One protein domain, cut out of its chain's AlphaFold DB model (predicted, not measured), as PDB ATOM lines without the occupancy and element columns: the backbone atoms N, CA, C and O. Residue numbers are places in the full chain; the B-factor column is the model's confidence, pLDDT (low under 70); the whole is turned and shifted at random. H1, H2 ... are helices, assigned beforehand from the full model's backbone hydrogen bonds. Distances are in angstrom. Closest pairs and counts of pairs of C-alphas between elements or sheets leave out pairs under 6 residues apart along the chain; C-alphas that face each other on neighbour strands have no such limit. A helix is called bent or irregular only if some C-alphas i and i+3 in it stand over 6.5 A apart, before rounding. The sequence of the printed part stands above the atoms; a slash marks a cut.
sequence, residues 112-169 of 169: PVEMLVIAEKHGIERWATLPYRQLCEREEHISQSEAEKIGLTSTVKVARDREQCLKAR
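This is residues 112 to 169 of the 169 residues of the protein "BTB domain-containing protein" of Moniliophthora roreri (UniProt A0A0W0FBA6). Two short helices, H1 and H2, form a helical hairpin, and a longer, sharply kinked helix, H3, packs on both, on H1 before its kink and on H2 after it. The printed part has 58 residues with three named helices, H1, H2, H3, and no named strand: all helix. It is compact, radius of gyration of the C-alphas 10.9 A, spanning 34 by 24 by 17 A.

H1, residues 112 to 122, touches H2, residues 129 to 137, at a shallow tilt of 28 degrees, opposite ways; the closest C-alphas, Pro 112 and Pro 131, are 4.4 A apart. H3, residues 144 to 167, touches H1 with residues 146 to 150 alone, closest C-alphas Val 117 and Ile 150, 5.7 A. It touches H2 with residues 158 to 165 alone, closest C-alphas Cys 136 and Arg 162, 4.4 A. Every O i to N i+4 pair is within hydrogen-bond range in H1 and H2, and 17 of 20 in H3.

H1 begins at C-alpha 112 (348.595, 237.114, 195.953) and is 15.5 A long; H2 is 12.4 A. H3, 23.4 A, ends at C-alpha 167 (355.780, 250.756, 179.893). H3 is irregular, C-alphas 149 and 152 being 9.0 A apart, with a kink of 119 degrees near residue 152.

The C-alphas farthest apart, His 122 and Arg 169, are 34.6 A apart. The printed part has no cut, both links are short, and residue 169 alone is under pLDDT 70.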
ATOM      1  N   PRO A 112     347.236 236.571 195.866       91.25
ATOM      2  CA  PRO A 112     348.595 237.114 195.953       91.25
ATOM      3  C   PRO A 112     348.805 238.043 197.162       91.25
ATOM      4  O   PRO A 112     349.862 238.055 197.791       91.25
ATOM      5  N   VAL A 113     347.772 238.806 197.525       93.75
ATOM      6  CA  VAL A 113     347.781 239.719 198.678       93.75
ATOM      7  C   VAL A 113     347.883 238.937 199.985       93.75
ATOM      8  O   VAL A 113     348.707 239.271 200.832       93.75
ATOM      9  N   GLU A 114     347.103 237.868 200.151       91.56
ATOM     10  CA  GLU A 114     347.190 237.008 201.338       91.56
ATOM     11  C   GLU A 114     348.558 236.335 201.453       91.56
ATOM     12  O   GLU A 114     349.118 236.286 202.550       91.56
ATOM     13  N   MET A 115     349.134 235.889 200.331       91.44
ATOM     14  CA  MET A 115     350.489 235.331 200.309       91.44
ATOM     15  C   MET A 115     351.524 236.341 200.813       91.44
ATOM     16  O   MET A 115     352.356 235.981 201.645       91.44
ATOM     17  N   LEU A 116     351.453 237.605 200.370       92.88
ATOM     18  CA  LEU A 116     352.345 238.669 200.845       92.88
ATOM     19  C   LEU A 116     352.186 238.934 202.340       92.88
ATOM     20  O   LEU A 116     353.184 238.991 203.054       92.88
ATOM     21  N   VAL A 117     350.947 239.042 202.822       93.75
ATOM     22  CA  VAL A 117     350.668 239.281 204.244       93.75
ATOM     23  C   VAL A 117     351.237 238.158 205.109       93.75
ATOM     24  O   VAL A 117     351.855 238.418 206.139       93.75
ATOM     25  N   ILE A 118     351.058 236.900 204.700       92.94
ATOM     26  CA  ILE A 118     351.582 235.740 205.432       92.94
ATOM     27  C   ILE A 118     353.113 235.713 205.367       92.94
ATOM     28  O   ILE A 118     353.761 235.482 206.391       92.94
ATOM     29  N   ALA A 119     353.692 235.973 204.194       92.94
ATOM     30  CA  ALA A 119     355.136 236.034 204.001       92.94
ATOM     31  C   ALA A 119     355.780 237.081 204.916       92.94
ATOM     32  O   ALA A 119     356.732 236.767 205.630       92.94
ATOM     33  N   GLU A 120     355.235 238.295 204.950       92.44
ATOM     34  CA  GLU A 120     355.727 239.384 205.793       92.44
ATOM     35  C   GLU A 120     355.544 239.062 207.279       92.44
ATOM     36  O   GLU A 120     356.508 239.089 208.046       92.44
ATOM     37  N   LYS A 121     354.337 238.642 207.680       92.06
ATOM     38  CA  LYS A 121     354.010 238.307 209.073       92.06
ATOM     39  C   LYS A 121     354.915 237.221 209.662       92.06
ATOM     40  O   LYS A 121     355.206 237.251 210.858       92.06
ATOM     41  N   HIS A 122     355.330 236.244 208.855       93.25
ATOM     42  CA  HIS A 122     356.140 235.106 209.306       93.25
ATOM     43  C   HIS A 122     357.614 235.177 208.875       93.25
ATOM     44  O   HIS A 122     358.362 234.222 209.127       93.25
ATOM     45  N   GLY A 123     358.041 236.283 208.253       92.19
ATOM     46  CA  GLY A 123     359.418 236.503 207.804       92.19
ATOM     47  C   GLY A 123     359.887 235.479 206.765       92.19
ATOM     48  O   GLY A 123     360.938 234.861 206.936       92.19
ATOM     49  N   ILE A 124     359.084 235.226 205.728       93.31
ATOM     50  CA  ILE A 124     359.374 234.268 204.650       93.31
ATOM     51  C   ILE A 124     359.589 235.033 203.342       93.31
ATOM     52  O   ILE A 124     358.720 235.096 202.478       93.31
ATOM     53  N   GLU A 125     360.778 235.610 203.177       91.00
ATOM     54  CA  GLU A 125     361.096 236.497 202.046       91.00
ATOM     55  C   GLU A 125     360.892 235.838 200.675       91.00
ATOM     56  O   GLU A 125     360.399 236.470 199.742       91.00
ATOM     57  N   ARG A 126     361.201 234.539 200.555       90.19
ATOM     58  CA  ARG A 126     361.066 233.799 199.289       90.19
ATOM     59  C   ARG A 126     359.634 233.737 198.755       90.19
ATOM     60  O   ARG A 126     359.447 233.567 197.554       90.19
ATOM     61  N   TRP A 127     358.632 233.895 199.621       91.56
ATOM     62  CA  TRP A 127     357.224 233.900 199.226       91.56
ATOM     63  C   TRP A 127     356.770 235.225 198.629       91.56
ATOM     64  O   TRP A 127     355.683 235.270 198.074       91.56
ATOM     65  N   ALA A 128     357.575 236.287 198.692       89.88
ATOM     66  CA  ALA A 128     357.181 237.587 198.167       89.88
ATOM     67  C   ALA A 128     357.251 237.658 196.631       89.88
ATOM     68  O   ALA A 128     356.406 238.284 195.997       89.88
ATOM     69  N   THR A 129     358.233 237.004 196.004       90.00
ATOM     70  CA  THR A 129     358.519 237.178 194.568       90.00
ATOM     71  C   THR A 129     357.339 236.820 193.664       90.00
ATOM     72  O   THR A 129     356.995 237.583 192.763       90.00
ATOM     73  N   LEU A 130     356.715 235.661 193.896       88.81
ATOM     74  CA  LEU A 130     355.584 235.182 193.100       88.81
ATOM     75  C   LEU A 130     354.357 236.116 193.179       88.81
ATOM     76  O   LEU A 130     353.905 236.558 192.123       88.81
ATOM     77  N   PRO A 131     353.837 236.474 194.367       91.25
ATOM     78  CA  PRO A 131     352.676 237.345 194.460       91.25
ATOM     79  C   PRO A 131     352.955 238.778 193.998       91.25
ATOM     80  O   PRO A 131     352.074 239.379 193.388       91.25
ATOM     81  N   TYR A 132     354.167 239.322 194.194       91.56
ATOM     82  CA  TYR A 132     354.534 240.617 193.599       91.56
ATOM     83  C   TYR A 132     354.393 240.580 192.074       91.56
ATOM     84  O   TYR A 132     353.760 241.465 191.500       91.56
ATOM     85  N   ARG A 133     354.920 239.533 191.422       90.62
ATOM     86  CA  ARG A 133     354.772 239.344 189.973       90.62
ATOM     87  C   ARG A 133     353.297 239.262 189.570       90.62
ATOM     88  O   ARG A 133     352.874 240.013 188.700       90.62
ATOM     89  N   GLN A 134     352.510 238.419 190.239       91.19
ATOM     90  CA  GLN A 134     351.082 238.247 189.937       91.19
ATOM     91  C   GLN A 134     350.294 239.561 190.063       91.19
ATOM     92  O   GLN A 134     349.451 239.858 189.220       91.19
ATOM     93  N   LEU A 135     350.591 240.385 191.074       92.81
ATOM     94  CA  LEU A 135     349.962 241.700 191.240       92.81
ATOM     95  C   LEU A 135     350.396 242.716 190.173       92.81
ATOM     96  O   LEU A 135     349.609 243.580 189.785       92.81
ATOM     97  N   CYS A 136     351.632 242.626 189.683       91.94
ATOM     98  CA  CYS A 136     352.105 243.483 188.596       91.94
ATOM     99  C   CYS A 136     351.508 243.079 187.242       91.94
ATOM    100  O   CYS A 136     351.254 243.950 186.414       91.94
ATOM    101  N   GLU A 137     351.253 241.788 187.022       90.00
ATOM    102  CA  GLU A 137     350.802 241.246 185.734       90.00
ATOM    103  C   GLU A 137     349.280 241.227 185.549       90.00
ATOM    104  O   GLU A 137     348.829 241.311 184.403       90.00
ATOM    105  N   ARG A 138     348.493 241.138 186.637       91.06
ATOM    106  CA  ARG A 138     347.018 241.082 186.574       91.06
ATOM    107  C   ARG A 138     346.406 242.332 185.937       91.06
ATOM    108  O   ARG A 138     347.027 243.392 185.926       91.06
ATOM    109  N   GLU A 139     345.178 242.258 185.441       89.25
ATOM    110  CA  GLU A 139     344.513 243.422 184.837       89.25
ATOM    111  C   GLU A 139     344.049 244.432 185.894       89.25
ATOM    112  O   GLU A 139     344.197 245.642 185.711       89.25
ATOM    113  N   GLU A 140     343.575 243.949 187.041       91.25
ATOM    114  CA  GLU A 140     343.018 244.789 188.092       91.25
ATOM    115  C   GLU A 140     344.096 245.590 188.835       91.25
ATOM    116  O   GLU A 140     345.165 245.093 189.208       91.25
ATOM    117  N   HIS A 141     343.794 246.856 189.123       90.62
ATOM    118  CA  HIS A 141     344.624 247.668 190.010       90.62
ATOM    119  C   HIS A 141     344.560 247.144 191.452       90.62
ATOM    120  O   HIS A 141     343.666 246.384 191.818       90.62
ATOM    121  N   ILE A 142     345.506 247.551 192.300       92.56
ATOM    122  CA  ILE A 142     345.376 247.331 193.746       92.56
ATOM    123  C   ILE A 142     344.144 248.089 194.239       92.56
ATOM    124  O   ILE A 142     343.990 249.285 193.984       92.56
ATOM    125  N   SER A 143     343.249 247.382 194.916       94.44
ATOM    126  CA  SER A 143     342.122 247.990 195.613       94.44
ATOM    127  C   SER A 143     342.564 248.569 196.955       94.44
ATOM    128  O   SER A 143     343.576 248.168 197.530       94.44
ATOM    129  N   GLN A 144     341.776 249.499 197.494       95.25
ATOM    130  CA  GLN A 144     342.057 250.091 198.801       95.25
ATOM    131  C   GLN A 144     342.172 249.028 199.907       95.25
ATOM    132  O   GLN A 144     343.105 249.070 200.702       95.25
ATOM    133  N   SER A 145     341.280 248.034 199.919       95.50
ATOM    134  CA  SER A 145     341.290 246.969 200.930       95.50
ATOM    135  C   SER A 145     342.520 246.061 200.828       95.50
ATOM    136  O   SER A 145     343.001 245.551 201.837       95.50
ATOM    137  N   GLU A 146     343.059 245.852 199.625       94.94
ATOM    138  CA  GLU A 146     344.320 245.135 199.429       94.94
ATOM    139  C   GLU A 146     345.514 245.974 199.894       94.94
ATOM    140  O   GLU A 146     346.381 245.447 200.593       94.94
ATOM    141  N   ALA A 147     345.535 247.271 199.569       94.56
ATOM    142  CA  ALA A 147     346.582 248.197 200.000       94.56
ATOM    143  C   ALA A 147     346.664 248.309 201.529       94.56
ATOM    144  O   ALA A 147     347.752 248.307 202.103       94.56
ATOM    145  N   GLU A 148     345.510 248.344 202.199       95.75
ATOM    146  CA  GLU A 148     345.417 248.337 203.661       95.75
ATOM    147  C   GLU A 148     346.004 247.055 204.272       95.75
ATOM    148  O   GLU A 148     346.637 247.111 205.324       95.75
ATOM    149  N   LYS A 149     345.852 245.904 203.601       94.56
ATOM    150  CA  LYS A 149     346.375 244.612 204.074       94.56
ATOM    151  C   LYS A 149     347.891 244.487 203.933       94.56
ATOM    152  O   LYS A 149     348.536 244.034 204.873       94.56
ATOM    153  N   ILE A 150     348.450 244.841 202.773       93.81
ATOM    154  CA  ILE A 150     349.899 244.705 202.501       93.81
ATOM    155  C   ILE A 150     350.714 245.911 202.989       93.81
ATOM    156  O   ILE A 150     351.943 245.882 202.964       93.81
ATOM    157  N   GLY A 151     350.041 246.986 203.398       94.44
ATOM    158  CA  GLY A 151     350.665 248.208 203.878       94.44
ATOM    159  C   GLY A 151     351.193 249.118 202.766       94.44
ATOM    160  O   GLY A 151     351.315 248.754 201.591       94.44
ATOM    161  N   LEU A 152     351.535 250.348 203.161       93.94
ATOM    162  CA  LEU A 152     351.945 251.410 202.239       93.94
ATOM    163  C   LEU A 152     353.212 251.047 201.455       93.94
ATOM    164  O   LEU A 152     353.249 251.223 200.240       93.94
ATOM    165  N   THR A 153     354.238 250.523 202.127       91.88
ATOM    166  CA  THR A 153     355.530 250.200 201.503       91.88
ATOM    167  C   THR A 153     355.373 249.180 200.377       91.88
ATOM    168  O   THR A 153     355.841 249.417 199.261       91.88
ATOM    169  N   SER A 154     354.668 248.078 200.643       91.94
ATOM    170  CA  SER A 154     354.395 247.038 199.649       91.94
ATOM    171  C   SER A 154     353.508 247.565 198.522       91.94
ATOM    172  O   SER A 154     353.790 247.307 197.356       91.94
ATOM    173  N   THR A 155     352.499 248.383 198.841       94.94
ATOM    174  CA  THR A 155     351.622 249.018 197.842       94.94
ATOM    175  C   THR A 155     352.405 249.911 196.879       94.94
ATOM    176  O   THR A 155     352.265 249.777 195.665       94.94
ATOM    177  N   VAL A 156     353.272 250.785 197.399       94.38
ATOM    178  CA  VAL A 156     354.121 251.671 196.583       94.38
ATOM    179  C   VAL A 156     355.066 250.856 195.702       94.38
ATOM    180  O   VAL A 156     355.277 251.206 194.540       94.38
ATOM    181  N   LYS A 157     355.618 249.759 196.231       92.31
ATOM    182  CA  LYS A 157     356.477 248.857 195.463       92.31
ATOM    183  C   LYS A 157     355.718 248.200 194.309       92.31
ATOM    184  O   LYS A 157     356.171 248.310 193.176       92.31
ATOM    185  N   VAL A 158     354.549 247.604 194.566       93.38
ATOM    186  CA  VAL A 158     353.725 247.012 193.496       93.38
ATOM    187  C   VAL A 158     353.352 248.064 192.452       93.38
ATOM    188  O   VAL A 158     353.461 247.794 191.263       93.38
ATOM    189  N   ALA A 159     352.929 249.261 192.870       92.56
ATOM    190  CA  ALA A 159     352.541 250.322 191.943       92.56
ATOM    191  C   ALA A 159     353.699 250.713 191.009       92.56
ATOM    192  O   ALA A 159     353.524 250.751 189.792       92.56
ATOM    193  N   ARG A 160     354.898 250.925 191.570       93.25
ATOM    194  CA  ARG A 160     356.111 251.230 190.800       93.25
ATOM    195  C   ARG A 160     356.452 250.116 189.813       93.25
ATOM    196  O   ARG A 160     356.688 250.396 188.639       93.25
ATOM    197  N   ASP A 161     356.501 248.878 190.289       91.62
ATOM    198  CA  ASP A 161     356.915 247.731 189.480       91.62
ATOM    199  C   ASP A 161     355.886 247.471 188.360       91.62
ATOM    200  O   ASP A 161     356.251 247.240 187.207       91.62
ATOM    201  N   ARG A 162     354.591 247.644 188.652       92.31
ATOM    202  CA  ARG A 162     353.504 247.565 187.668       92.31
ATOM    203  C   ARG A 162     353.627 248.620 186.569       92.31
ATOM    204  O   ARG A 162     353.458 248.288 185.398       92.31
ATOM    205  N   GLU A 163     353.928 249.873 186.905       91.81
ATOM    206  CA  GLU A 163     354.146 250.921 185.896       91.81
ATOM    207  C   GLU A 163     355.299 250.580 184.947       91.81
ATOM    208  O   GLU A 163     355.218 250.855 183.750       91.81
ATOM    209  N   GLN A 164     356.370 249.977 185.466       89.06
ATOM    210  CA  GLN A 164     357.490 249.521 184.643       89.06
ATOM    211  C   GLN A 164     357.061 248.389 183.706       89.06
ATOM    212  O   GLN A 164     357.371 248.443 182.516       89.06
ATOM    213  N   CYS A 165     356.296 247.414 184.206       85.75
ATOM    214  CA  CYS A 165     355.736 246.341 183.385       85.75
ATOM    215  C   CYS A 165     354.826 246.869 182.268       85.75
ATOM    216  O   CYS A 165     354.880 246.357 181.154       85.75
ATOM    217  N   LEU A 166     354.012 247.893 182.541       84.94
ATOM    218  CA  LEU A 166     353.114 248.490 181.547       84.94
ATOM    219  C   LEU A 166     353.862 249.297 180.481       84.94
ATOM    220  O   LEU A 166     353.466 249.262 179.324       84.94
ATOM    221  N   LYS A 167     354.943 249.996 180.845       87.19
ATOM    222  CA  LYS A 167     355.780 250.756 179.893       87.19
ATOM    223  C   LYS A 167     356.636 249.869 178.987       87.19
ATOM    224  O   LYS A 167     357.102 250.339 177.956       87.19
ATOM    225  N   ALA A 168     356.905 248.635 179.408       80.38
ATOM    226  CA  ALA A 168     357.706 247.669 178.659       80.38
ATOM    227  C   ALA A 168     356.887 246.826 177.659       80.38
ATOM    228  O   ALA A 168     357.473 246.010 176.949       80.38
ATOM    229  N   ARG A 169     355.559 246.989 177.638       68.75
ATOM    230  CA  ARG A 169     354.642 246.385 176.660       68.75
ATOM    231  C   ARG A 169     354.420 247.337 175.491       68.75
ATOM    232  O   ARG A 169     354.297 246.817 174.363       68.75
TER     233      ARG A 169